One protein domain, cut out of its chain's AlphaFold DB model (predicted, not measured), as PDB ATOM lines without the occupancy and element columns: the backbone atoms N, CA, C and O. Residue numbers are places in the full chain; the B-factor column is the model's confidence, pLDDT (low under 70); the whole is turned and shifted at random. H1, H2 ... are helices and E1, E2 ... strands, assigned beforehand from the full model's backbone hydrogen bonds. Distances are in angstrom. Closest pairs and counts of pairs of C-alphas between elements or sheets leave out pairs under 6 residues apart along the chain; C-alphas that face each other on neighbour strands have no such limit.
ATOM      1  N   PHE A 696      -1.667 -43.064 -28.171       90.15
ATOM      2  CA  PHE A 696      -2.123 -44.166 -27.334       90.15
ATOM      3  C   PHE A 696      -3.304 -44.883 -28.008       90.15
ATOM      4  O   PHE A 696      -4.395 -44.319 -28.097       90.15
ATOM      5  N   ARG A 697      -3.101 -46.110 -28.512       86.52
ATOM      6  CA  ARG A 697      -4.131 -46.845 -29.275       86.52
ATOM      7  C   ARG A 697      -4.853 -47.909 -28.464       86.52
ATOM      8  O   ARG A 697      -6.077 -47.884 -28.425       86.52
ATOM      9  N   ASN A 698      -4.128 -48.826 -27.823       89.95
ATOM     10  CA  ASN A 698      -4.727 -49.964 -27.113       89.95
ATOM     11  C   ASN A 698      -4.137 -50.127 -25.705       89.95
ATOM     12  O   ASN A 698      -3.010 -49.713 -25.432       89.95
ATOM     13  N   LEU A 699      -4.880 -50.790 -24.817       91.95
ATOM     14  CA  LEU A 699      -4.398 -51.224 -23.502       91.95
ATOM     15  C   LEU A 699      -4.903 -52.632 -23.167       91.95
ATOM     16  O   LEU A 699      -5.955 -53.049 -23.648       91.95
ATOM     17  N   SER A 700      -4.168 -53.357 -22.322       92.10
ATOM     18  CA  SER A 700      -4.572 -54.654 -21.770       92.10
ATOM     19  C   SER A 700      -4.528 -54.610 -20.244       92.10
ATOM     20  O   SER A 700      -3.456 -54.460 -19.660       92.10
ATOM     21  N   VAL A 701      -5.683 -54.758 -19.592       90.91
ATOM     22  CA  VAL A 701      -5.828 -54.750 -18.123       90.91
ATOM     23  C   VAL A 701      -6.712 -55.923 -17.707       90.91
ATOM     24  O   VAL A 701      -7.679 -56.249 -18.391       90.91
ATOM     25  N   GLY A 702      -6.351 -56.604 -16.614       85.93
ATOM     26  CA  GLY A 702      -7.075 -57.783 -16.114       85.93
ATOM     27  C   GLY A 702      -7.066 -59.006 -17.045       85.93
ATOM     28  O   GLY A 702      -7.818 -59.944 -16.810       85.93
ATOM     29  N   GLY A 703      -6.239 -59.012 -18.099       84.27
ATOM     30  CA  GLY A 703      -6.277 -60.037 -19.149       84.27
ATOM     31  C   GLY A 703      -7.261 -59.742 -20.289       84.27
ATOM     32  O   GLY A 703      -7.622 -60.663 -21.020       84.27
ATOM     33  N   PHE A 704      -7.688 -58.483 -20.456       87.91
ATOM     34  CA  PHE A 704      -8.665 -58.047 -21.463       87.91
ATOM     35  C   PHE A 704      -8.148 -56.843 -22.264       87.91
ATOM     36  O   PHE A 704      -7.627 -55.894 -21.671       87.91
ATOM     37  N   ALA A 705      -8.291 -56.878 -23.594       87.67
ATOM     38  CA  ALA A 705      -7.838 -55.825 -24.506       87.67
ATOM     39  C   ALA A 705      -8.937 -54.793 -24.809       87.67
ATOM     40  O   ALA A 705     -10.064 -55.150 -25.168       87.67
ATOM     41  N   TRP A 706      -8.570 -53.512 -24.730       88.37
ATOM     42  CA  TRP A 706      -9.454 -52.364 -24.935       88.37
ATOM     43  C   TRP A 706      -8.841 -51.368 -25.923       88.37
ATOM     44  O   TRP A 706      -7.645 -51.077 -25.851       88.37
ATOM     45  N   GLN A 707      -9.668 -50.811 -26.809       85.58
ATOM     46  CA  GLN A 707      -9.256 -49.784 -27.773       85.58
ATOM     47  C   GLN A 707      -9.587 -48.381 -27.263       85.58
ATOM     48  O   GLN A 707     -10.704 -48.112 -26.811       85.58
ATOM     49  N   HIS A 708      -8.626 -47.468 -27.358       84.78
ATOM     50  CA  HIS A 708      -8.813 -46.075 -26.989       84.78
ATOM     51  C   HIS A 708      -9.473 -45.289 -28.127       84.78
ATOM     52  O   HIS A 708      -8.975 -45.230 -29.252       84.78
ATOM     53  N   VAL A 709     -10.621 -44.683 -27.823       71.10
ATOM     54  CA  VAL A 709     -11.393 -43.861 -28.763       71.10
ATOM     55  C   VAL A 709     -11.046 -42.398 -28.528       71.10
ATOM     56  O   VAL A 709     -11.102 -41.932 -27.396       71.10
ATOM     57  N   GLY A 710     -10.718 -41.673 -29.601       65.25
ATOM     58  CA  GLY A 710     -10.372 -40.249 -29.534       65.25
ATOM     59  C   GLY A 710      -8.878 -39.939 -29.410       65.25
ATOM     60  O   GLY A 710      -8.544 -38.776 -29.229       65.25
ATOM     61  N   ALA A 711      -7.986 -40.928 -29.571       57.27
ATOM     62  CA  ALA A 711      -6.529 -40.778 -29.424       57.27
ATOM     63  C   ALA A 711      -5.918 -39.551 -30.141       57.27
ATOM     64  O   ALA A 711      -4.969 -38.960 -29.638       57.27
ATOM     65  N   GLU A 712      -6.471 -39.144 -31.288       58.94
ATOM     66  CA  GLU A 712      -5.964 -38.021 -32.097       58.94
ATOM     67  C   GLU A 712      -6.476 -36.637 -31.650       58.94
ATOM     68  O   GLU A 712      -6.073 -35.615 -32.203       58.94
ATOM     69  N   ASN A 713      -7.382 -36.580 -30.669       58.28
ATOM     70  CA  ASN A 713      -8.125 -35.378 -30.298       58.28
ATOM     71  C   ASN A 713      -7.931 -35.076 -28.793       58.28
ATOM     72  O   ASN A 713      -8.437 -35.825 -27.957       58.28
ATOM     73  N   PRO A 714      -7.224 -33.996 -28.400       52.47
ATOM     74  CA  PRO A 714      -6.787 -33.760 -27.013       52.47
ATOM     75  C   PRO A 714      -7.904 -33.296 -26.054       52.47
ATOM     76  O   PRO A 714      -7.630 -32.811 -24.957       52.47
ATOM     77  N   LYS A 715      -9.172 -33.399 -26.464       54.40
ATOM     78  CA  LYS A 715     -10.343 -33.085 -25.636       54.40
ATOM     79  C   LYS A 715     -10.832 -34.338 -24.906       54.40
ATOM     80  O   LYS A 715     -10.629 -35.458 -25.362       54.40
ATOM     81  N   LEU A 716     -11.505 -34.135 -23.772       54.86
ATOM     82  CA  LEU A 716     -12.180 -35.211 -23.039       54.86
ATOM     83  C   LEU A 716     -13.182 -35.939 -23.945       54.86
ATOM     84  O   LEU A 716     -13.930 -35.307 -24.695       54.86
ATOM     85  N   VAL A 717     -13.205 -37.270 -23.856       55.07
ATOM     86  CA  VAL A 717     -14.016 -38.125 -24.731       55.07
ATOM     87  C   VAL A 717     -15.497 -38.006 -24.359       55.07
ATOM     88  O   VAL A 717     -15.950 -38.582 -23.373       55.07
ATOM     89  N   SER A 718     -16.260 -37.246 -25.147       48.66
ATOM     90  CA  SER A 718     -17.691 -37.027 -24.909       48.66
ATOM     91  C   SER A 718     -18.563 -38.147 -25.487       48.66
ATOM     92  O   SER A 718     -18.396 -38.535 -26.643       48.66
ATOM     93  N   THR A 719     -19.574 -38.590 -24.741       40.45
ATOM     94  CA  THR A 719     -20.497 -39.692 -25.097       40.45
ATOM     95  C   THR A 719     -21.410 -39.427 -26.307       40.45
ATOM     96  O   THR A 719     -22.208 -40.287 -26.671       40.45
ATOM     97  N   GLU A 736      -9.932 -57.954 -33.860       40.87
ATOM     98  CA  GLU A 736     -11.124 -58.735 -33.457       40.87
ATOM     99  C   GLU A 736     -11.035 -59.294 -32.015       40.87
ATOM    100  O   GLU A 736     -12.018 -59.813 -31.490       40.87
ATOM    101  N   ASN A 737      -9.876 -59.152 -31.357       47.39
ATOM    102  CA  ASN A 737      -9.667 -59.456 -29.935       47.39
ATOM    103  C   ASN A 737      -9.988 -58.277 -28.985       47.39
ATOM    104  O   ASN A 737      -9.953 -58.462 -27.768       47.39
ATOM    105  N   ILE A 738     -10.293 -57.073 -29.492       53.31
ATOM    106  CA  ILE A 738     -10.771 -55.957 -28.657       53.31
ATOM    107  C   ILE A 738     -12.167 -56.304 -28.131       53.31
ATOM    108  O   ILE A 738     -13.105 -56.472 -28.909       53.31
ATOM    109  N   GLN A 739     -12.323 -56.365 -26.808       59.75
ATOM    110  CA  GLN A 739     -13.627 -56.630 -26.188       59.75
ATOM    111  C   GLN A 739     -14.499 -55.376 -26.083       59.75
ATOM    112  O   GLN A 739     -15.724 -55.470 -26.085       59.75
ATOM    113  N   GLY A 740     -13.879 -54.198 -26.012       70.48
ATOM    114  CA  GLY A 740     -14.598 -52.938 -25.919       70.48
ATOM    115  C   GLY A 740     -13.705 -51.710 -26.041       70.48
ATOM    116  O   GLY A 740     -12.479 -51.777 -26.139       70.48
ATOM    117  N   THR A 741     -14.353 -50.556 -26.020       81.00
ATOM    118  CA  THR A 741     -13.706 -49.242 -26.016       81.00
ATOM    119  C   THR A 741     -13.330 -48.813 -24.597       81.00
ATOM    120  O   THR A 741     -13.963 -49.222 -23.623       81.00
ATOM    121  N   THR A 742     -12.357 -47.909 -24.448       84.10
ATOM    122  CA  THR A 742     -12.035 -47.325 -23.130       84.10
ATOM    123  C   THR A 742     -13.205 -46.567 -22.495       84.10
ATOM    124  O   THR A 742     -13.222 -46.400 -21.279       84.10
ATOM    125  N   ILE A 743     -14.198 -46.137 -23.284       78.27
ATOM    126  CA  ILE A 743     -15.443 -45.537 -22.779       78.27
ATOM    127  C   ILE A 743     -16.238 -46.585 -21.986       78.27
ATOM    128  O   ILE A 743     -16.624 -46.329 -20.850       78.27
ATOM    129  N   GLN A 744     -16.410 -47.788 -22.545       78.62
ATOM    130  CA  GLN A 744     -17.101 -48.902 -21.881       78.62
ATOM    131  C   GLN A 744     -16.342 -49.389 -20.638       78.62
ATOM    132  O   GLN A 744     -16.967 -49.685 -19.624       78.62
ATOM    133  N   LEU A 745     -15.003 -49.398 -20.676       85.32
ATOM    134  CA  LEU A 745     -14.174 -49.691 -19.499       85.32
ATOM    135  C   LEU A 745     -14.413 -48.682 -18.363       85.32
ATOM    136  O   LEU A 745     -14.627 -49.078 -17.221       85.32
ATOM    137  N   LEU A 746     -14.398 -47.380 -18.668       83.43
ATOM    138  CA  LEU A 746     -14.671 -46.331 -17.680       83.43
ATOM    139  C   LEU A 746     -16.108 -46.398 -17.147       83.43
ATOM    140  O   LEU A 746     -16.326 -46.117 -15.971       83.43
ATOM    141  N   GLN A 747     -17.061 -46.805 -17.989       79.47
ATOM    142  CA  GLN A 747     -18.457 -46.994 -17.606       79.47
ATOM    143  C   GLN A 747     -18.604 -48.162 -16.619       79.47
ATOM    144  O   GLN A 747     -19.073 -47.944 -15.508       79.47
ATOM    145  N   TYR A 748     -18.035 -49.337 -16.919       82.98
ATOM    146  CA  TYR A 748     -17.986 -50.459 -15.970       82.98
ATOM    147  C   TYR A 748     -17.336 -50.077 -14.627       82.98
ATOM    148  O   TYR A 748     -17.818 -50.474 -13.568       82.98
ATOM    149  N   VAL A 749     -16.257 -49.284 -14.647       84.26
ATOM    150  CA  VAL A 749     -15.556 -48.818 -13.433       84.26
ATOM    151  C   VAL A 749     -16.369 -47.801 -12.623       84.26
ATOM    152  O   VAL A 749     -16.194 -47.718 -11.404       84.26
ATOM    153  N   HIS A 750     -17.247 -47.033 -13.272       80.22
ATOM    154  CA  HIS A 750     -18.194 -46.134 -12.613       80.22
ATOM    155  C   HIS A 750     -19.357 -46.919 -11.988       80.22
ATOM    156  O   HIS A 750     -19.666 -46.705 -10.819       80.22
ATOM    157  N   ASP A 751     -19.928 -47.864 -12.740       79.08
ATOM    158  CA  ASP A 751     -21.090 -48.657 -12.332       79.08
ATOM    159  C   ASP A 751     -20.738 -49.717 -11.261       79.08
ATOM    160  O   ASP A 751     -21.536 -49.988 -10.367       79.08
ATOM    161  N   ASN A 752     -19.519 -50.281 -11.296       83.58
ATOM    162  CA  ASN A 752     -19.047 -51.348 -10.395       83.58
ATOM    163  C   ASN A 752     -17.747 -50.976  -9.634       83.58
ATOM    164  O   ASN A 752     -16.709 -51.637  -9.804       83.58
ATOM    165  N   PRO A 753     -17.747 -49.933  -8.776       79.53
ATOM    166  CA  PRO A 753     -16.521 -49.293  -8.286       79.53
ATOM    167  C   PRO A 753     -15.735 -50.067  -7.212       79.53
ATOM    168  O   PRO A 753     -14.551 -49.769  -7.030       79.53
ATOM    169  N   HIS A 754     -16.349 -51.037  -6.516       82.25
ATOM    170  CA  HIS A 754     -15.703 -51.829  -5.447       82.25
ATOM    171  C   HIS A 754     -15.047 -53.135  -5.947       82.25
ATOM    172  O   HIS A 754     -14.271 -53.734  -5.201       82.25
ATOM    173  N   THR A 755     -15.319 -53.569  -7.186       85.79
ATOM    174  CA  THR A 755     -14.797 -54.836  -7.746       85.79
ATOM    175  C   THR A 755     -13.266 -54.860  -7.807       85.79
ATOM    176  O   THR A 755     -12.608 -53.825  -7.961       85.79
ATOM    177  N   THR A 756     -12.670 -56.052  -7.725       83.79
ATOM    178  CA  THR A 756     -11.209 -56.231  -7.783       83.79
ATOM    179  C   THR A 756     -10.646 -55.775  -9.131       83.79
ATOM    180  O   THR A 756      -9.550 -55.210  -9.193       83.79
ATOM    181  N   PHE A 757     -11.421 -55.954 -10.206       87.76
ATOM    182  CA  PHE A 757     -11.096 -55.449 -11.536       87.76
ATOM    183  C   PHE A 757     -11.083 -53.912 -11.555       87.76
ATOM    184  O   PHE A 757     -10.063 -53.325 -11.920       87.76
ATOM    185  N   SER A 758     -12.136 -53.239 -11.070       87.47
ATOM    186  CA  SER A 758     -12.177 -51.766 -11.004       87.47
ATOM    187  C   SER A 758     -11.088 -51.168 -10.103       87.47
ATOM    188  O   SER A 758     -10.511 -50.135 -10.454       87.47
ATOM    189  N   LYS A 759     -10.738 -51.823  -8.982       87.20
ATOM    190  CA  LYS A 759      -9.583 -51.441  -8.146       87.20
ATOM    191  C   LYS A 759      -8.266 -51.529  -8.950       87.20
ATOM    192  O   LYS A 759      -7.506 -50.558  -8.965       87.20
ATOM    193  N   ARG A 760      -8.030 -52.616  -9.703       89.33
ATOM    194  CA  ARG A 760      -6.838 -52.792 -10.568       89.33
ATOM    195  C   ARG A 760      -6.797 -51.788 -11.737       89.33
ATOM    196  O   ARG A 760      -5.737 -51.219 -11.997       89.33
ATOM    197  N   VAL A 761      -7.931 -51.482 -12.379       90.87
ATOM    198  CA  VAL A 761      -8.026 -50.453 -13.439       90.87
ATOM    199  C   VAL A 761      -7.706 -49.057 -12.893       90.87
ATOM    200  O   VAL A 761      -6.896 -48.344 -13.486       90.87
ATOM    201  N   ARG A 762      -8.265 -48.670 -11.735       89.97
ATOM    202  CA  ARG A 762      -7.960 -47.380 -11.080       89.97
ATOM    203  C   ARG A 762      -6.467 -47.217 -10.777       89.97
ATOM    204  O   ARG A 762      -5.936 -46.127 -10.981       89.97
ATOM    205  N   ILE A 763      -5.797 -48.280 -10.321       91.30
ATOM    206  CA  ILE A 763      -4.346 -48.294 -10.062       91.30
ATOM    207  C   ILE A 763      -3.546 -48.156 -11.364       91.30
ATOM    208  O   ILE A 763      -2.594 -47.380 -11.412       91.30
ATOM    209  N   PHE A 764      -3.940 -48.854 -12.432       93.74
ATOM    210  CA  PHE A 764      -3.290 -48.759 -13.743       93.74
ATOM    211  C   PHE A 764      -3.380 -47.346 -14.345       93.74
ATOM    212  O   PHE A 764      -2.359 -46.791 -14.751       93.74
ATOM    213  N   LEU A 765      -4.567 -46.727 -14.334       91.94
ATOM    214  CA  LEU A 765      -4.759 -45.351 -14.815       91.94
ATOM    215  C   LEU A 765      -3.986 -44.327 -13.970       91.94
ATOM    216  O   LEU A 765      -3.416 -43.381 -14.511       91.94
ATOM    217  N   LEU A 766      -3.899 -44.542 -12.652       92.37
ATOM    218  CA  LEU A 766      -3.099 -43.692 -11.773       92.37
ATOM    219  C   LEU A 766      -1.589 -43.842 -12.033       92.37
ATOM    220  O   LEU A 766      -0.876 -42.845 -12.043       92.37
ATOM    221  N   ASN A 767      -1.103 -45.058 -12.304       94.22
ATOM    222  CA  ASN A 767       0.290 -45.310 -12.691       94.22
ATOM    223  C   ASN A 767       0.636 -44.559 -13.996       94.22
ATOM    224  O   ASN A 767       1.660 -43.876 -14.058       94.22
ATOM    225  N   LEU A 768      -0.275 -44.574 -14.982       92.45
ATOM    226  CA  LEU A 768      -0.193 -43.774 -16.215       92.45
ATOM    227  C   LEU A 768      -0.002 -42.268 -15.935       92.45
ATOM    228  O   LEU A 768       0.837 -41.621 -16.557       92.45
ATOM    229  N   ALA A 769      -0.770 -41.732 -14.981       92.48
ATOM    230  CA  ALA A 769      -0.817 -40.311 -14.629       92.48
ATOM    231  C   ALA A 769       0.279 -39.844 -13.645       92.48
ATOM    232  O   ALA A 769       0.383 -38.650 -13.374       92.48
ATOM    233  N   ILE A 770       1.077 -40.763 -13.086       93.49
ATOM    234  CA  ILE A 770       2.139 -40.467 -12.106       93.49
ATOM    235  C   ILE A 770       3.529 -40.779 -12.674       93.49
ATOM    236  O   ILE A 770       4.452 -39.963 -12.562       93.49
ATOM    237  N   CYS A 771       3.700 -41.953 -13.291       93.36
ATOM    238  CA  CYS A 771       4.996 -42.453 -13.741       93.36
ATOM    239  C   CYS A 771       5.386 -41.848 -15.102       93.36
ATOM    240  O   CYS A 771       5.355 -42.502 -16.144       93.36
ATOM    241  N   HIS A 772       5.733 -40.562 -15.093       91.19
ATOM    242  CA  HIS A 772       6.234 -39.782 -16.231       91.19
ATOM    243  C   HIS A 772       7.202 -38.686 -15.753       91.19
ATOM    244  O   HIS A 772       7.431 -38.556 -14.547       91.19
ATOM    245  N   THR A 773       7.745 -37.886 -16.673       87.13
ATOM    246  CA  THR A 773       8.505 -36.649 -16.394       87.13
ATOM    247  C   THR A 773       7.848 -35.377 -16.946       87.13
ATOM    248  O   THR A 773       8.217 -34.284 -16.532       87.13
ATOM    249  N   CYS A 774       6.852 -35.511 -17.834       86.58
ATOM    250  CA  CYS A 774       6.172 -34.400 -18.517       86.58
ATOM    251  C   CYS A 774       5.737 -33.242 -17.597       86.58
ATOM    252  O   CYS A 774       5.095 -33.470 -16.569       86.58
ATOM    253  N   LEU A 775       5.995 -32.009 -18.034       85.39
ATOM    254  CA  LEU A 775       5.578 -30.772 -17.372       85.39
ATOM    255  C   LEU A 775       4.239 -30.270 -17.952       85.39
ATOM    256  O   LEU A 775       4.082 -30.263 -19.178       85.39
ATOM    257  N   PRO A 776       3.275 -29.842 -17.119       87.61
ATOM    258  CA  PRO A 776       2.041 -29.215 -17.580       87.61
ATOM    259  C   PRO A 776       2.248 -27.745 -17.968       87.61
ATOM    260  O   PRO A 776       3.017 -27.012 -17.351       87.61
ATOM    261  N   SER A 777       1.502 -27.296 -18.974       80.63
ATOM    262  CA  SER A 777       1.343 -25.889 -19.349       80.63
ATOM    263  C   SER A 777      -0.123 -25.634 -19.701       80.63
ATOM    264  O   SER A 777      -0.747 -26.450 -20.381       80.63
ATOM    265  N   PHE A 778      -0.711 -24.544 -19.208       78.52
ATOM    266  CA  PHE A 778      -2.120 -24.243 -19.466       78.52
ATOM    267  C   PHE A 778      -2.276 -23.412 -20.743       78.52
ATOM    268  O   PHE A 778      -1.616 -22.389 -20.903       78.52
ATOM    269  N   ASP A 779      -3.145 -23.857 -21.650       74.15
ATOM    270  CA  ASP A 779      -3.505 -23.124 -22.862       74.15
ATOM    271  C   ASP A 779      -4.821 -22.370 -22.643       74.15
ATOM    272  O   ASP A 779      -5.902 -22.968 -22.643       74.15
ATOM    273  N   GLU A 780      -4.724 -21.051 -22.462       76.43
ATOM    274  CA  GLU A 780      -5.877 -20.178 -22.230       76.43
ATOM    275  C   GLU A 780      -6.844 -20.126 -23.424       76.43
ATOM    276  O   GLU A 780      -8.054 -20.029 -23.206       76.43
ATOM    277  N   GLU A 781      -6.358 -20.243 -24.668       71.89
ATOM    278  CA  GLU A 781      -7.208 -20.177 -25.868       71.89
ATOM    279  C   GLU A 781      -8.121 -21.404 -25.976       71.89
ATOM    280  O   GLU A 781      -9.289 -21.294 -26.346       71.89
ATOM    281  N   ASN A 782      -7.585 -22.582 -25.638       66.77
ATOM    282  CA  ASN A 782      -8.290 -23.858 -25.779       66.77
ATOM    283  C   ASN A 782      -8.899 -24.385 -24.471       66.77
ATOM    284  O   ASN A 782      -9.691 -25.326 -24.524       66.77
ATOM    285  N   GLN A 783      -8.550 -23.798 -23.317       75.31
ATOM    286  CA  GLN A 783      -8.929 -24.250 -21.967       75.31
ATOM    287  C   GLN A 783      -8.486 -25.698 -21.658       75.31
ATOM    288  O   GLN A 783      -9.173 -26.451 -20.964       75.31
ATOM    289  N   ILE A 784      -7.322 -26.097 -22.182       77.55
ATOM    290  CA  ILE A 784      -6.754 -27.455 -22.085       77.55
ATOM    291  C   ILE A 784      -5.325 -27.373 -21.529       77.55
ATOM    292  O   ILE A 784      -4.581 -26.442 -21.822       77.55
ATOM    293  N   TYR A 785      -4.914 -28.372 -20.745       81.70
ATOM    294  CA  TYR A 785      -3.515 -28.525 -20.341       81.70
ATOM    295  C   TYR A 785      -2.727 -29.185 -21.480       81.70
ATOM    296  O   TYR A 785      -2.995 -30.332 -21.838       81.70
ATOM    297  N   LYS A 786      -1.762 -28.462 -22.050       81.70
ATOM    298  CA  LYS A 786      -0.754 -28.989 -22.977       81.70
ATOM    299  C   LYS A 786       0.442 -29.481 -22.169       81.70
ATOM    300  O   LYS A 786       0.947 -28.754 -21.315       81.70
ATOM    301  N   TYR A 787       0.924 -30.685 -22.448       85.82
ATOM    302  CA  TYR A 787       2.088 -31.244 -21.762       85.82
ATOM    303  C   TYR A 787       3.356 -31.079 -22.609       85.82
ATOM    304  O   TYR A 787       3.306 -31.113 -23.836       85.82
ATOM    305  N   GLN A 788       4.503 -30.902 -21.953       78.58
ATOM    306  CA  GLN A 788       5.824 -30.864 -22.587       78.58
ATOM    307  C   GLN A 788       6.687 -31.985 -22.003       78.58
ATOM    308  O   GLN A 788       6.667 -32.213 -20.795       78.58
ATOM    309  N   SER A 789       7.428 -32.704 -22.847       79.89
ATOM    310  CA  SER A 789       8.229 -33.865 -22.443       79.89
ATOM    311  C   SER A 789       9.497 -33.995 -23.281       79.89
ATOM    312  O   SER A 789       9.530 -33.568 -24.434       79.89
ATOM    313  N   ILE A 790      10.521 -34.631 -22.710       73.97
ATOM    314  CA  ILE A 790      11.735 -35.053 -23.428       73.97
ATOM    315  C   ILE A 790      11.441 -36.294 -24.295       73.97
ATOM    316  O   ILE A 790      12.067 -36.488 -25.333       73.97
ATOM    317  N   SER A 791      10.471 -37.122 -23.887       78.31
ATOM    318  CA  SER A 791      10.066 -38.346 -24.587       78.31
ATOM    319  C   SER A 791       8.616 -38.239 -25.080       78.31
ATOM    320  O   SER A 791       7.714 -38.026 -24.259       78.31
ATOM    321  N   PRO A 792       8.349 -38.412 -26.389       79.91
ATOM    322  CA  PRO A 792       6.998 -38.299 -26.930       79.91
ATOM    323  C   PRO A 792       6.108 -39.485 -26.515       79.91
ATOM    324  O   PRO A 792       4.896 -39.330 -26.398       79.91
ATOM    325  N   ASP A 793       6.691 -40.640 -26.187       83.34
ATOM    326  CA  ASP A 793       5.981 -41.793 -25.624       83.34
ATOM    327  C   ASP A 793       5.352 -41.438 -24.262       83.34
ATOM    328  O   ASP A 793       4.225 -41.832 -23.971       83.34
ATOM    329  N   GLU A 794       6.032 -40.630 -23.434       86.94
ATOM    330  CA  GLU A 794       5.433 -40.113 -22.194       86.94
ATOM    331  C   GLU A 794       4.356 -39.057 -22.454       86.94
ATOM    332  O   GLU A 794       3.362 -39.003 -21.731       86.94
ATOM    333  N   LEU A 795       4.533 -38.227 -23.485       87.43
ATOM    334  CA  LEU A 795       3.547 -37.224 -23.880       87.43
ATOM    335  C   LEU A 795       2.219 -37.887 -24.288       87.43
ATOM    336  O   LEU A 795       1.159 -37.461 -23.830       87.43
ATOM    337  N   ALA A 796       2.284 -38.976 -25.060       88.93
ATOM    338  CA  ALA A 796       1.125 -39.790 -25.427       88.93
ATOM    339  C   ALA A 796       0.423 -40.402 -24.203       88.93
ATOM    340  O   ALA A 796      -0.803 -40.371 -24.111       88.93
ATOM    341  N   LEU A 797       1.192 -40.924 -23.242       91.41
ATOM    342  CA  LEU A 797       0.658 -41.529 -22.016       91.41
ATOM    343  C   LEU A 797      -0.056 -40.515 -21.110       91.41
ATOM    344  O   LEU A 797      -1.111 -40.828 -20.561       91.41
ATOM    345  N   VAL A 798       0.481 -39.299 -20.970       90.90
ATOM    346  CA  VAL A 798      -0.140 -38.255 -20.135       90.90
ATOM    347  C   VAL A 798      -1.354 -37.625 -20.831       90.90
ATOM    348  O   VAL A 798      -2.345 -37.334 -20.159       90.90
ATOM    349  N   HIS A 799      -1.356 -37.499 -22.164       89.12
ATOM    350  CA  HIS A 799      -2.578 -37.141 -22.896       89.12
ATOM    351  C   HIS A 799      -3.657 -38.232 -22.795       89.12
ATOM    352  O   HIS A 799      -4.810 -37.896 -22.536       89.12
ATOM    353  N   ALA A 800      -3.297 -39.518 -22.863       88.65
ATOM    354  CA  ALA A 800      -4.240 -40.611 -22.617       88.65
ATOM    355  C   ALA A 800      -4.811 -40.572 -21.188       88.65
ATOM    356  O   ALA A 800      -6.018 -40.708 -21.000       88.65
ATOM    357  N   ALA A 801      -3.978 -40.312 -20.174       89.98
ATOM    358  CA  ALA A 801      -4.443 -40.113 -18.799       89.98
ATOM    359  C   ALA A 801      -5.448 -38.947 -18.702       89.98
ATOM    360  O   ALA A 801      -6.535 -39.115 -18.147       89.98
ATOM    361  N   GLN A 802      -5.140 -37.801 -19.319       87.02
ATOM    362  CA  GLN A 802      -6.032 -36.640 -19.414       87.02
ATOM    363  C   GLN A 802      -7.365 -36.982 -20.110       87.02
ATOM    364  O   GLN A 802      -8.423 -36.646 -19.579       87.02
ATOM    365  N   GLN A 803      -7.332 -37.677 -21.253       83.11
ATOM    366  CA  GLN A 803      -8.515 -38.119 -22.011       83.11
ATOM    367  C   GLN A 803      -9.391 -39.100 -21.211       83.11
ATOM    368  O   GLN A 803     -10.614 -39.083 -21.349       83.11
ATOM    369  N   LEU A 804      -8.779 -39.912 -20.340       85.56
ATOM    370  CA  LEU A 804      -9.436 -40.872 -19.445       85.56
ATOM    371  C   LEU A 804      -9.831 -40.273 -18.073       85.56
ATOM    372  O   LEU A 804     -10.256 -41.010 -17.184       85.56
ATOM    373  N   GLY A 805      -9.723 -38.949 -17.892       82.16
ATOM    374  CA  GLY A 805     -10.207 -38.224 -16.705       82.16
ATOM    375  C   GLY A 805      -9.179 -37.979 -15.590       82.16
ATOM    376  O   GLY A 805      -9.535 -37.435 -14.544       82.16
ATOM    377  N   TYR A 806      -7.912 -38.345 -15.801       89.19
ATOM    378  CA  TYR A 806      -6.791 -38.168 -14.870       89.19
ATOM    379  C   TYR A 806      -5.893 -37.017 -15.354       89.19
ATOM    380  O   TYR A 806      -4.851 -37.223 -15.974       89.19
ATOM    381  N   ILE A 807      -6.317 -35.778 -15.106       89.63
ATOM    382  CA  ILE A 807      -5.677 -34.576 -15.658       89.63
ATOM    383  C   ILE A 807      -4.565 -34.102 -14.717       89.63
ATOM    384  O   ILE A 807      -4.854 -33.581 -13.640       89.63
ATOM    385  N   VAL A 808      -3.295 -34.210 -15.115       90.73
ATOM    386  CA  VAL A 808      -2.190 -33.571 -14.375       90.73
ATOM    387  C   VAL A 808      -2.332 -32.049 -14.513       90.73
ATOM    388  O   VAL A 808      -2.340 -31.541 -15.636       90.73
ATOM    389  N   ILE A 809      -2.495 -31.346 -13.386       89.69
ATOM    390  CA  ILE A 809      -2.610 -29.876 -13.311       89.69
ATOM    391  C   ILE A 809      -1.221 -29.249 -13.217       89.69
ATOM    392  O   ILE A 809      -0.904 -28.296 -13.922       89.69
ATOM    393  N   ASP A 810      -0.429 -29.786 -12.293       87.30
ATOM    394  CA  ASP A 810       0.774 -29.174 -11.748       87.30
ATOM    395  C   ASP A 810       1.780 -30.271 -11.385       87.30
ATOM    396  O   ASP A 810       1.391 -31.372 -10.968       87.30
ATOM    397  N   ARG A 811       3.064 -29.978 -11.581       85.38
ATOM    398  CA  ARG A 811       4.171 -30.899 -11.333       85.38
ATOM    399  C   ARG A 811       5.434 -30.124 -10.977       85.38
ATOM    400  O   ARG A 811       6.070 -29.522 -11.838       85.38
ATOM    401  N   ASP A 812       5.811 -30.247  -9.717       81.88
ATOM    402  CA  ASP A 812       7.053 -29.748  -9.144       81.88
ATOM    403  C   ASP A 812       8.042 -30.917  -8.931       81.88
ATOM    404  O   ASP A 812       7.744 -32.072  -9.255       81.88
ATOM    405  N   ILE A 813       9.225 -30.649  -8.375       79.24
ATOM    406  CA  ILE A 813      10.227 -31.693  -8.075       79.24
ATOM    407  C   ILE A 813       9.712 -32.656  -6.987       79.24
ATOM    408  O   ILE A 813       9.817 -33.875  -7.128       79.24
ATOM    409  N   ASP A 814       9.105 -32.103  -5.933       85.83
ATOM    410  CA  ASP A 814       8.666 -32.835  -4.735       85.83
ATOM    411  C   ASP A 814       7.168 -33.207  -4.753       85.83
ATOM    412  O   ASP A 814       6.690 -33.922  -3.864       85.83
ATOM    413  N   SER A 815       6.377 -32.722  -5.720       90.66
ATOM    414  CA  SER A 815       4.924 -32.949  -5.734       90.66
ATOM    415  C   SER A 815       4.292 -32.932  -7.126       90.66
ATOM    416  O   SER A 815       4.799 -32.311  -8.055       90.66
ATOM    417  N   LEU A 816       3.162 -33.624  -7.265       91.79
ATOM    418  CA  LEU A 816       2.378 -33.707  -8.494       91.79
ATOM    419  C   LEU A 816       0.885 -33.701  -8.149       91.79
ATOM    420  O   LEU A 816       0.438 -34.474  -7.301       91.79
ATOM    421  N   THR A 817       0.104 -32.839  -8.799       91.67
ATOM    422  CA  THR A 817      -1.331 -32.677  -8.516       91.67
ATOM    423  C   THR A 817      -2.178 -33.122  -9.702       91.67
ATOM    424  O   THR A 817      -2.092 -32.560 -10.794       91.67
ATOM    425  N   ILE A 818      -3.036 -34.120  -9.468       90.81
ATOM    426  CA  ILE A 818      -3.963 -34.679 -10.460       90.81
ATOM    427  C   ILE A 818      -5.379 -34.199 -10.145       90.81
ATOM    428  O   ILE A 818      -5.859 -34.348  -9.021       90.81
ATOM    429  N   ARG A 819      -6.076 -33.678 -11.157       88.25
ATOM    430  CA  ARG A 819      -7.522 -33.462 -11.146       88.25
ATOM    431  C   ARG A 819      -8.216 -34.706 -11.683       88.25
ATOM    432  O   ARG A 819      -8.081 -35.029 -12.862       88.25
ATOM    433  N   LEU A 820      -8.979 -35.371 -10.826       83.09
ATOM    434  CA  LEU A 820      -9.904 -36.423 -11.226       83.09
ATOM    435  C   LEU A 820     -11.204 -35.777 -11.710       83.09
ATOM    436  O   LEU A 820     -11.806 -34.967 -11.001       83.09
ATOM    437  N   HIS A 821     -11.631 -36.133 -12.916       71.55
ATOM    438  CA  HIS A 821     -12.889 -35.684 -13.502       71.55
ATOM    439  C   HIS A 821     -13.535 -36.860 -14.238       71.55
ATOM    440  O   HIS A 821     -12.942 -37.406 -15.166       71.55
ATOM    441  N   TYR A 822     -14.721 -37.284 -13.797       65.45
ATOM    442  CA  TYR A 822     -15.386 -38.466 -14.343       65.45
ATOM    443  C   TYR A 822     -16.109 -38.110 -15.652       65.45
ATOM    444  O   TYR A 822     -17.106 -37.393 -15.600       65.45
ATOM    445  N   PRO A 823     -15.676 -38.620 -16.825       56.04
ATOM    446  CA  PRO A 823     -16.238 -38.203 -18.118       56.04
ATOM    447  C   PRO A 823     -17.695 -38.651 -18.338       56.04
ATOM    448  O   PRO A 823     -18.334 -38.209 -19.289       56.04
ATOM    449  N   LEU A 824     -18.219 -39.518 -17.465       55.77
ATOM    450  CA  LEU A 824     -19.595 -40.023 -17.486       55.77
ATOM    451  C   LEU A 824     -20.572 -39.202 -16.625       55.77
ATOM    452  O   LEU A 824     -21.774 -39.297 -16.856       55.77
ATOM    453  N   ASP A 825     -20.088 -38.384 -15.681       57.61
ATOM    454  CA  ASP A 825     -20.930 -37.535 -14.823       57.61
ATOM    455  C   ASP A 825     -20.472 -36.062 -14.868       57.61
ATOM    456  O   ASP A 825     -19.605 -35.650 -14.083       57.61
ATOM    457  N   PRO A 826     -21.078 -35.237 -15.747       55.42
ATOM    458  CA  PRO A 826     -20.780 -33.809 -15.873       55.42
ATOM    459  C   PRO A 826     -21.086 -32.959 -14.629       55.42
ATOM    460  O   PRO A 826     -20.692 -31.793 -14.590       55.42
ATOM    461  N   HIS A 827     -21.806 -33.490 -13.636       50.04
ATOM    462  CA  HIS A 827     -22.124 -32.784 -12.393       50.04
ATOM    463  C   HIS A 827     -21.169 -33.139 -11.240       50.04
ATOM    464  O   HIS A 827     -21.114 -32.413 -10.238       50.04
ATOM    465  N   SER A 828     -20.355 -34.189 -11.404       59.92
ATOM    466  CA  SER A 828     -19.297 -34.545 -10.458       59.92
ATOM    467  C   SER A 828     -18.283 -33.400 -10.306       59.92
ATOM    468  O   SER A 828     -17.665 -32.929 -11.265       59.92
ATOM    469  N   HIS A 829     -18.119 -32.906  -9.075       60.29
ATOM    470  CA  HIS A 829     -17.171 -31.826  -8.802       60.29
ATOM    471  C   HIS A 829     -15.730 -32.354  -8.936       60.29
ATOM    472  O   HIS A 829     -15.411 -33.386  -8.343       60.29
ATOM    473  N   PRO A 830     -14.847 -31.682  -9.700       68.60
ATOM    474  CA  PRO A 830     -13.512 -32.199  -9.993       68.60
ATOM    475  C   PRO A 830     -12.634 -32.235  -8.736       68.60
ATOM    476  O   PRO A 830     -12.319 -31.195  -8.154       68.60
ATOM    477  N   ILE A 831     -12.203 -33.432  -8.336       79.59
ATOM    478  CA  ILE A 831     -11.410 -33.646  -7.120       79.59
ATOM    479  C   ILE A 831      -9.925 -33.528  -7.466       79.59
ATOM    480  O   ILE A 831      -9.387 -34.353  -8.204       79.59
ATOM    481  N   ALA A 832      -9.242 -32.527  -6.913       85.18
ATOM    482  CA  ALA A 832      -7.785 -32.456  -6.953       85.18
ATOM    483  C   ALA A 832      -7.180 -33.320  -5.831       85.18
ATOM    484  O   ALA A 832      -7.525 -33.149  -4.661       85.18
ATOM    485  N   LYS A 833      -6.265 -34.232  -6.177       88.03
ATOM    486  CA  LYS A 833      -5.420 -34.970  -5.227       88.03
ATOM    487  C   LYS A 833      -3.951 -34.648  -5.511       88.03
ATOM    488  O   LYS A 833      -3.479 -34.831  -6.634       88.03
ATOM    489  N   THR A 834      -3.235 -34.176  -4.492       90.72
ATOM    490  CA  THR A 834      -1.789 -33.914  -4.549       90.72
ATOM    491  C   THR A 834      -1.021 -35.106  -3.993       90.72
ATOM    492  O   THR A 834      -1.306 -35.598  -2.903       90.72
ATOM    493  N   TYR A 835      -0.038 -35.559  -4.759       93.19
ATOM    494  CA  TYR A 835       0.826 -36.695  -4.485       93.19
ATOM    495  C   TYR A 835       2.236 -36.174  -4.207       93.19
ATOM    496  O   TYR A 835       2.733 -35.325  -4.948       93.19
ATOM    497  N   ARG A 836       2.896 -36.664  -3.152       94.52
ATOM    498  CA  ARG A 836       4.263 -36.232  -2.824       94.52
ATOM    499  C   ARG A 836       5.268 -37.179  -3.465       94.52
ATOM    500  O   ARG A 836       5.330 -38.350  -3.092       94.52
ATOM    501  N   GLY A 867       7.974 -50.108 -18.024       91.92
ATOM    502  CA  GLY A 867       9.107 -50.482 -18.867       91.92
ATOM    503  C   GLY A 867       8.764 -51.483 -19.957       91.92
ATOM    504  O   GLY A 867       7.603 -51.837 -20.153       91.92
ATOM    505  N   ALA A 868       9.801 -51.950 -20.650       86.85
ATOM    506  CA  ALA A 868       9.673 -53.045 -21.604       86.85
ATOM    507  C   ALA A 868       9.225 -54.345 -20.908       86.85
ATOM    508  O   ALA A 868       9.590 -54.608 -19.759       86.85
ATOM    509  N   ASP A 869       8.494 -55.176 -21.644       84.18
ATOM    510  CA  ASP A 869       8.102 -56.547 -21.295       84.18
ATOM    511  C   ASP A 869       9.187 -57.342 -20.540       84.18
ATOM    512  O   ASP A 869       9.081 -57.632 -19.347       84.18
ATOM    513  N   SER A 870      10.296 -57.582 -21.220       82.11
ATOM    514  CA  SER A 870      11.521 -58.265 -20.826       82.11
ATOM    515  C   SER A 870      12.239 -57.642 -19.622       82.11
ATOM    516  O   SER A 870      13.061 -58.315 -18.993       82.11
ATOM    517  N   ALA A 871      11.927 -56.390 -19.267       89.12
ATOM    518  CA  ALA A 871      12.427 -55.714 -18.071       89.12
ATOM    519  C   ALA A 871      11.463 -55.836 -16.878       89.12
ATOM    520  O   ALA A 871      11.921 -56.015 -15.747       89.12
ATOM    521  N   ILE A 872      10.148 -55.776 -17.115       92.50
ATOM    522  CA  ILE A 872       9.117 -55.873 -16.072       92.50
ATOM    523  C   ILE A 872       8.873 -57.330 -15.662       92.50
ATOM    524  O   ILE A 872       8.883 -57.622 -14.470       92.50
ATOM    525  N   ILE A 873       8.763 -58.271 -16.609       90.79
ATOM    526  CA  ILE A 873       8.545 -59.712 -16.353       90.79
ATOM    527  C   ILE A 873       9.595 -60.290 -15.388       90.79
ATOM    528  O   ILE A 873       9.282 -61.144 -14.556       90.79
ATOM    529  N   LYS A 874      10.841 -59.803 -15.454       90.75
ATOM    530  CA  LYS A 874      11.945 -60.221 -14.572       90.75
ATOM    531  C   LYS A 874      11.815 -59.696 -13.129       90.75
ATOM    532  O   LYS A 874      12.434 -60.283 -12.248       90.75
ATOM    533  N   ARG A 875      11.006 -58.654 -12.896       93.70
ATOM    534  CA  ARG A 875      10.812 -57.932 -11.620       93.70
ATOM    535  C   ARG A 875       9.471 -58.225 -10.922       93.70
ATOM    536  O   ARG A 875       9.251 -57.768  -9.803       93.70
ATOM    537  N   LEU A 876       8.567 -58.977 -11.558       93.62
ATOM    538  CA  LEU A 876       7.266 -59.331 -10.977       93.62
ATOM    539  C   LEU A 876       7.383 -60.340  -9.819       93.62
ATOM    540  O   LEU A 876       8.136 -61.312  -9.920       93.62
ATOM    541  N   ARG A 877       6.518 -60.200  -8.806       92.06
ATOM    542  CA  ARG A 877       6.299 -61.160  -7.697       92.06
ATOM    543  C   ARG A 877       6.089 -62.606  -8.177       92.06
ATOM    544  O   ARG A 877       6.509 -63.557  -7.529       92.06
ATOM    545  N   LEU A 878       5.467 -62.783  -9.347       91.36
ATOM    546  CA  LEU A 878       5.235 -64.083  -9.994       91.36
ATOM    547  C   LEU A 878       6.110 -64.295 -11.249       91.36
ATOM    548  O   LEU A 878       5.704 -64.983 -12.187       91.36
ATOM    549  N   SER A 879       7.322 -63.725 -11.290       89.05
ATOM    550  CA  SER A 879       8.205 -63.739 -12.474       89.05
ATOM    551  C   SER A 879       8.450 -65.130 -13.079       89.05
ATOM    552  O   SER A 879       8.519 -65.259 -14.300       89.05
ATOM    553  N   ASN A 880       8.537 -66.192 -12.273       90.38
ATOM    554  CA  ASN A 880       8.726 -67.564 -12.771       90.38
ATOM    555  C   ASN A 880       7.478 -68.144 -13.463       90.38
ATOM    556  O   ASN A 880       7.610 -68.942 -14.394       90.38
ATOM    557  N   LEU A 881       6.275 -67.731 -13.050       90.81
ATOM    558  CA  LEU A 881       5.022 -68.065 -13.733       90.81
ATOM    559  C   LEU A 881       4.903 -67.266 -15.036       90.81
ATOM    560  O   LEU A 881       4.635 -67.846 -16.087       90.81
ATOM    561  N   ALA A 882       5.186 -65.961 -14.967       87.81
ATOM    562  CA  ALA A 882       5.175 -65.057 -16.112       87.81
ATOM    563  C   ALA A 882       6.114 -65.548 -17.231       87.81
ATOM    564  O   ALA A 882       5.637 -65.835 -18.323       87.81
ATOM    565  N   LYS A 883       7.404 -65.789 -16.938       88.57
ATOM    566  CA  LYS A 883       8.396 -66.326 -17.901       88.57
ATOM    567  C   LYS A 883       7.973 -67.655 -18.544       88.57
ATOM    568  O   LYS A 883       8.298 -67.911 -19.699       88.57
ATOM    569  N   ARG A 884       7.274 -68.531 -17.806       89.03
ATOM    570  CA  ARG A 884       6.764 -69.807 -18.346       89.03
ATOM    571  C   ARG A 884       5.595 -69.597 -19.308       89.03
ATOM    572  O   ARG A 884       5.526 -70.299 -20.314       89.03
ATOM    573  N   LYS A 885       4.690 -68.661 -19.005       88.24
ATOM    574  CA  LYS A 885       3.542 -68.340 -19.865       88.24
ATOM    575  C   LYS A 885       3.954 -67.563 -21.109       88.24
ATOM    576  O   LYS A 885       3.570 -67.971 -22.199       88.24
ATOM    577  N   ASP A 886       4.811 -66.563 -20.946       84.42
ATOM    578  CA  ASP A 886       5.468 -65.809 -22.015       84.42
ATOM    579  C   ASP A 886       6.055 -66.756 -23.082       84.42
ATOM    580  O   ASP A 886       5.505 -66.865 -24.178       84.42
ATOM    581  N   LYS A 887       7.016 -67.618 -22.701       82.32
ATOM    582  CA  LYS A 887       7.610 -68.634 -23.597       82.32
ATOM    583  C   LYS A 887       6.609 -69.602 -24.241       82.32
ATOM    584  O   LYS A 887       6.898 -70.160 -25.302       82.32
ATOM    585  N   SER A 997     -13.628 -63.380 -12.235       65.34
ATOM    586  CA  SER A 997     -13.057 -64.741 -12.218       65.34
ATOM    587  C   SER A 997     -11.717 -64.875 -12.952       65.34
ATOM    588  O   SER A 997     -10.896 -65.720 -12.582       65.34
ATOM    589  N   LEU A 998     -11.463 -64.049 -13.973       65.40
ATOM    590  CA  LEU A 998     -10.179 -64.014 -14.678       65.40
ATOM    591  C   LEU A 998      -9.134 -63.186 -13.910       65.40
ATOM    592  O   LEU A 998      -7.958 -63.550 -13.896       65.40
ATOM    593  N   ASN A 999      -9.567 -62.141 -13.196       66.09
ATOM    594  CA  ASN A 999      -8.706 -61.274 -12.388       66.09
ATOM    595  C   ASN A 999      -8.037 -62.011 -11.204       66.09
ATOM    596  O   ASN A 999      -6.929 -61.641 -10.809       66.09
ATOM    597  N   HIS A1000      -8.679 -63.072 -10.692       72.48
ATOM    598  CA  HIS A1000      -8.149 -63.988  -9.669       72.48
ATOM    599  C   HIS A1000      -7.221 -65.100 -10.205       72.48
ATOM    600  O   HIS A1000      -6.664 -65.858  -9.413       72.48
ATOM    601  N   ASN A1001      -7.057 -65.249 -11.524       82.48
ATOM    602  CA  ASN A1001      -6.268 -66.330 -12.121       82.48
ATOM    603  C   ASN A1001      -5.040 -65.773 -12.853       82.48
ATOM    604  O   ASN A1001      -5.011 -65.713 -14.086       82.48
ATOM    605  N   ASP A1002      -4.011 -65.393 -12.088       84.16
ATOM    606  CA  ASP A1002      -2.784 -64.766 -12.603       84.16
ATOM    607  C   ASP A1002      -2.155 -65.543 -13.772       84.16
ATOM    608  O   ASP A1002      -1.713 -64.948 -14.751       84.16
ATOM    609  N   ALA A1003      -2.173 -66.881 -13.731       86.09
ATOM    610  CA  ALA A1003      -1.627 -67.722 -14.799       86.09
ATOM    611  C   ALA A1003      -2.322 -67.509 -16.157       86.09
ATOM    612  O   ALA A1003      -1.672 -67.629 -17.195       86.09
ATOM    613  N   LYS A1004      -3.624 -67.205 -16.145       85.30
ATOM    614  CA  LYS A1004      -4.448 -66.953 -17.334       85.30
ATOM    615  C   LYS A1004      -4.480 -65.467 -17.705       85.30
ATOM    616  O   LYS A1004      -4.497 -65.122 -18.881       85.30
ATOM    617  N   LEU A1005      -4.412 -64.586 -16.707       88.94
ATOM    618  CA  LEU A1005      -4.254 -63.143 -16.888       88.94
ATOM    619  C   LEU A1005      -2.921 -62.803 -17.577       88.94
ATOM    620  O   LEU A1005      -2.903 -61.970 -18.484       88.94
ATOM    621  N   PHE A1006      -1.826 -63.478 -17.202       90.62
ATOM    622  CA  PHE A1006      -0.541 -63.390 -17.901       90.62
ATOM    623  C   PHE A1006      -0.636 -63.930 -19.332       90.62
ATOM    624  O   PHE A1006      -0.226 -63.237 -20.253       90.62
ATOM    625  N   GLU A1007      -1.219 -65.118 -19.528       87.71
ATOM    626  CA  GLU A1007      -1.407 -65.749 -20.846       87.71
ATOM    627  C   GLU A1007      -2.122 -64.818 -21.836       87.71
ATOM    628  O   GLU A1007      -1.526 -64.428 -22.839       87.71
ATOM    629  N   ASN A1008      -3.331 -64.356 -21.493       88.79
ATOM    630  CA  ASN A1008      -4.084 -63.398 -22.304       88.79
ATOM    631  C   ASN A1008      -3.292 -62.100 -22.552       88.79
ATOM    632  O   ASN A1008      -3.287 -61.567 -23.659       88.79
ATOM    633  N   THR A1009      -2.635 -61.547 -21.524       90.25
ATOM    634  CA  THR A1009      -1.951 -60.251 -21.665       90.25
ATOM    635  C   THR A1009      -0.696 -60.350 -22.530       90.25
ATOM    636  O   THR A1009      -0.408 -59.409 -23.266       90.25
ATOM    637  N   PHE A1010       0.023 -61.475 -22.502       89.97
ATOM    638  CA  PHE A1010       1.150 -61.707 -23.406       89.97
ATOM    639  C   PHE A1010       0.685 -61.955 -24.845       89.97
ATOM    640  O   PHE A1010       1.297 -61.398 -25.751       89.97
ATOM    641  N   GLU A1011      -0.434 -62.659 -25.070       86.67
ATOM    642  CA  GLU A1011      -1.067 -62.733 -26.401       86.67
ATOM    643  C   GLU A1011      -1.438 -61.332 -26.932       86.67
ATOM    644  O   GLU A1011      -1.160 -61.014 -28.088       86.67
ATOM    645  N   HIS A1012      -1.996 -60.452 -26.089       88.29
ATOM    646  CA  HIS A1012      -2.294 -59.068 -26.478       88.29
ATOM    647  C   HIS A1012      -1.026 -58.260 -26.797       88.29
ATOM    648  O   HIS A1012      -0.985 -57.573 -27.815       88.29
ATOM    649  N   VAL A1013       0.018 -58.349 -25.965       85.92
ATOM    650  CA  VAL A1013       1.305 -57.658 -26.183       85.92
ATOM    651  C   VAL A1013       1.970 -58.115 -27.488       85.92
ATOM    652  O   VAL A1013       2.421 -57.270 -28.258       85.92
ATOM    653  N   HIS A1014       1.968 -59.417 -27.782       80.35
ATOM    654  CA  HIS A1014       2.495 -59.971 -29.033       80.35
ATOM    655  C   HIS A1014       1.699 -59.534 -30.274       80.35
ATOM    656  O   HIS A1014       2.294 -59.186 -31.300       80.35
ATOM    657  N   ALA A1015       0.365 -59.485 -30.178       77.98
ATOM    658  CA  ALA A1015      -0.486 -58.968 -31.247       77.98
ATOM    659  C   ALA A1015      -0.201 -57.479 -31.515       77.98
ATOM    660  O   ALA A1015       0.089 -57.105 -32.650       77.98
ATOM    661  N   PHE A1016      -0.177 -56.648 -30.467       82.98
ATOM    662  CA  PHE A1016       0.145 -55.221 -30.575       82.98
ATOM    663  C   PHE A1016       1.540 -54.981 -31.180       82.98
ATOM    664  O   PHE A1016       1.693 -54.108 -32.031       82.98
ATOM    665  N   ALA A1017       2.545 -55.770 -30.788       73.83
ATOM    666  CA  ALA A1017       3.892 -55.686 -31.352       73.83
ATOM    667  C   ALA A1017       3.947 -56.129 -32.828       73.83
ATOM    668  O   ALA A1017       4.707 -55.557 -33.605       73.83
ATOM    669  N   THR A1018       3.120 -57.099 -33.238       68.62
ATOM    670  CA  THR A1018       3.023 -57.552 -34.640       68.62
ATOM    671  C   THR A1018       2.379 -56.491 -35.548       68.62
ATOM    672  O   THR A1018       2.810 -56.342 -36.688       68.62
ATOM    673  N   ASP A1019       1.444 -55.685 -35.031       69.60
ATOM    674  CA  ASP A1019       0.927 -54.476 -35.708       69.60
ATOM    675  C   ASP A1019       1.961 -53.316 -35.752       69.60
ATOM    676  O   ASP A1019       1.739 -52.283 -36.392       69.60
ATOM    677  N   GLY A1020       3.103 -53.471 -35.069       71.10
ATOM    678  CA  GLY A1020       4.169 -52.474 -34.939       71.10
ATOM    679  C   GLY A1020       3.965 -51.456 -33.807       71.10
ATOM    680  O   GLY A1020       4.767 -50.532 -33.657       71.10
ATOM    681  N   LEU A1021       2.955 -51.626 -32.951       81.56
ATOM    682  CA  LEU A1021       2.757 -50.760 -31.786       81.56
ATOM    683  C   LEU A1021       3.865 -50.990 -30.744       81.56
ATOM    684  O   LEU A1021       4.262 -52.121 -30.462       81.56
ATOM    685  N   ARG A1022       4.354 -49.912 -30.129       83.97
ATOM    686  CA  ARG A1022       5.319 -49.965 -29.024       83.97
ATOM    687  C   ARG A1022       4.605 -50.394 -27.747       83.97
ATOM    688  O   ARG A1022       3.693 -49.704 -27.287       83.97
ATOM    689  N   THR A1023       5.020 -51.509 -27.160       88.72
ATOM    690  CA  THR A1023       4.408 -52.061 -25.947       88.72
ATOM    691  C   THR A1023       5.171 -51.664 -24.682       88.72
ATOM    692  O   THR A1023       6.401 -51.656 -24.642       88.72
ATOM    693  N   LEU A1024       4.430 -51.335 -23.621       91.78
ATOM    694  CA  LEU A1024       4.971 -51.092 -22.279       91.78
ATOM    695  C   LEU A1024       4.137 -51.848 -21.245       91.78
ATOM    696  O   LEU A1024       2.908 -51.857 -21.318       91.78
ATOM    697  N   MET A1025       4.802 -52.456 -20.267       93.78
ATOM    698  CA  MET A1025       4.169 -53.086 -19.107       93.78
ATOM    699  C   MET A1025       4.274 -52.181 -17.879       93.78
ATOM    700  O   MET A1025       5.270 -51.483 -17.679       93.78
ATOM    701  N   TYR A1026       3.238 -52.235 -17.042       95.50
ATOM    702  CA  TYR A1026       3.084 -51.441 -15.830       95.50
ATOM    703  C   TYR A1026       2.958 -52.354 -14.619       95.50
ATOM    704  O   TYR A1026       2.162 -53.298 -14.604       95.50
ATOM    705  N   ALA A1027       3.725 -52.040 -13.584       95.48
ATOM    706  CA  ALA A1027       3.689 -52.727 -12.306       95.48
ATOM    707  C   ALA A1027       3.792 -51.716 -11.157       95.48
ATOM    708  O   ALA A1027       4.158 -50.555 -11.355       95.48
ATOM    709  N   HIS A1028       3.437 -52.147  -9.955       95.48
ATOM    710  CA  HIS A1028       3.479 -51.313  -8.760       95.48
ATOM    711  C   HIS A1028       3.814 -52.142  -7.519       95.48
ATOM    712  O   HIS A1028       3.691 -53.366  -7.542       95.48
ATOM    713  N   PHE A1070       1.723 -56.791 -11.033       93.56
ATOM    714  CA  PHE A1070       1.357 -56.398 -12.387       93.56
ATOM    715  C   PHE A1070       0.005 -55.664 -12.430       93.56
ATOM    716  O   PHE A1070      -0.986 -56.133 -11.867       93.56
ATOM    717  N   ALA A1071      -0.034 -54.524 -13.126       92.20
ATOM    718  CA  ALA A1071      -1.228 -53.689 -13.269       92.20
ATOM    719  C   ALA A1071      -1.867 -53.799 -14.666       92.20
ATOM    720  O   ALA A1071      -3.090 -53.868 -14.781       92.20
ATOM    721  N   GLY A1072      -1.050 -53.830 -15.726       93.42
ATOM    722  CA  GLY A1072      -1.517 -53.897 -17.113       93.42
ATOM    723  C   GLY A1072      -0.432 -53.540 -18.132       93.42
ATOM    724  O   GLY A1072       0.724 -53.307 -17.775       93.42
ATOM    725  N   ALA A1073      -0.804 -53.479 -19.407       93.83
ATOM    726  CA  ALA A1073       0.071 -53.103 -20.515       93.83
ATOM    727  C   ALA A1073      -0.591 -52.073 -21.447       93.83
ATOM    728  O   ALA A1073      -1.817 -51.993 -21.529       93.83
ATOM    729  N   THR A1074       0.218 -51.302 -22.172       93.79
ATOM    730  CA  THR A1074      -0.213 -50.282 -23.146       93.79
ATOM    731  C   THR A1074       0.429 -50.518 -24.504       93.79
ATOM    732  O   THR A1074       1.548 -51.028 -24.563       93.79
ATOM    733  N   ALA A1075      -0.219 -50.057 -25.570       90.28
ATOM    734  CA  ALA A1075       0.314 -50.043 -26.925       90.28
ATOM    735  C   ALA A1075       0.227 -48.633 -27.535       90.28
ATOM    736  O   ALA A1075      -0.863 -48.063 -27.672       90.28
ATOM    737  N   ILE A1076       1.390 -48.084 -27.891       89.34
ATOM    738  CA  ILE A1076       1.568 -46.738 -28.443       89.34
ATOM    739  C   ILE A1076       1.948 -46.857 -29.925       89.34
ATOM    740  O   ILE A1076       2.909 -47.538 -30.274       89.34
TER     741      ILE A1076
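Overview. This is residues 696 to 719, 736 to 836, 867 to 887, 997 to 1028 and 1070 to 1076 of the 1562 residues of the protein "Putative phospholipid-transporting ATPase C821.13c" of Schizosaccharomyces pombe (strain 972 / ATCC 24843) (UniProt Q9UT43). A strongly twisted four-stranded sheet, E2 E1 E9 E8, has helices over both faces: H1, H2 and H3 on one, H6 and the short H4 on the other. Along the longest axis, the sheet E5 E6 E7 and the hairpin E3 E4 lie beyond H2 and H3 at one end, while H5 packs on H6 at the other. The printed part has 185 residues, with named elements in the order E1 E2 H1 H2 E3 E4 H3 E5 E6 E7 H4 H5 H6 E8 E9; the sheets are antiparallel. The class is mixed, helices and strands; the whole is compact, with a radius of gyration of the C-alphas of 16.4 A and spans of 51 by 36 by 32 A.

Along the chain. Find C-alpha 696 at (-2.123, -44.166, -27.334), where E1, residues 696 to 701, begins; E2, 704 to 707, follows. Read on to H1, 742 to 751, and H2, 756 to 770, 21.1 A long. Next come E3, 775 to 779, E4, 784 to 788, H3, 792 to 803, E5, 806 to 811, E6, 815 to 820, and E7, 831 to 836. Then find H4, 869 to 872, H5, 879 to 887, and H6, 1002 to 1018, 23.9 A long, from C-alpha 1002 at (-2.784, -64.766, -12.603). E8, 1022 to 1028, spans 20.4 A; E9, 1070 to 1076, ends at (1.568, -46.738, -28.443).

Arrangement. Look first at inner strands E1 and E9: N 700 and O 1073 are 2.8 A apart. E2 pairs with E1 (N 706 and O 699, 2.9 A), and E8 with E9 (N 1024 and O 1074, 3.0 A). H6 runs along the strands, 8.3 A over the sheet; H4 is on the same face. H1, H2 and H3 are on the opposite face, making three layers, helices on both faces of a sheet. H2 touches H3 at a steep tilt of 52 degrees, closest at C-alphas 769 and 801, 5.5 A; H1 and H2 only just touch, with 3 pairs of C-alphas within 8 A. H5 touches H6, closest at C-alphas 885 and 1007, 5.7 A. E5 E6 E7 form a meander, each strand the antiparallel neighbour of the one before: N 807 and O 819 are 3.0 A apart, N 818 and O 833 3.0 A. In the hairpin E3 and E4, N 777 and O 786 are 2.8 A apart. In H1, H2, H3, H5 and H6 every O i to N i+4 pair is within hydrogen-bond range; H4 is too short for one.

Size, cuts and confidence. The C-alphas farthest apart, Glu 781 and Arg 884, are 52.1 A apart. Residues 720 to 735, 837 to 866, 888 to 996 and 1029 to 1069 are not printed; the gaps are 22.8, 22.0, 23.9 and 6.6 A. Of the links printed whole, none is long. The model's pLDDT is under 70 in 29 residues, among them 710 to 719 and 822 to 830.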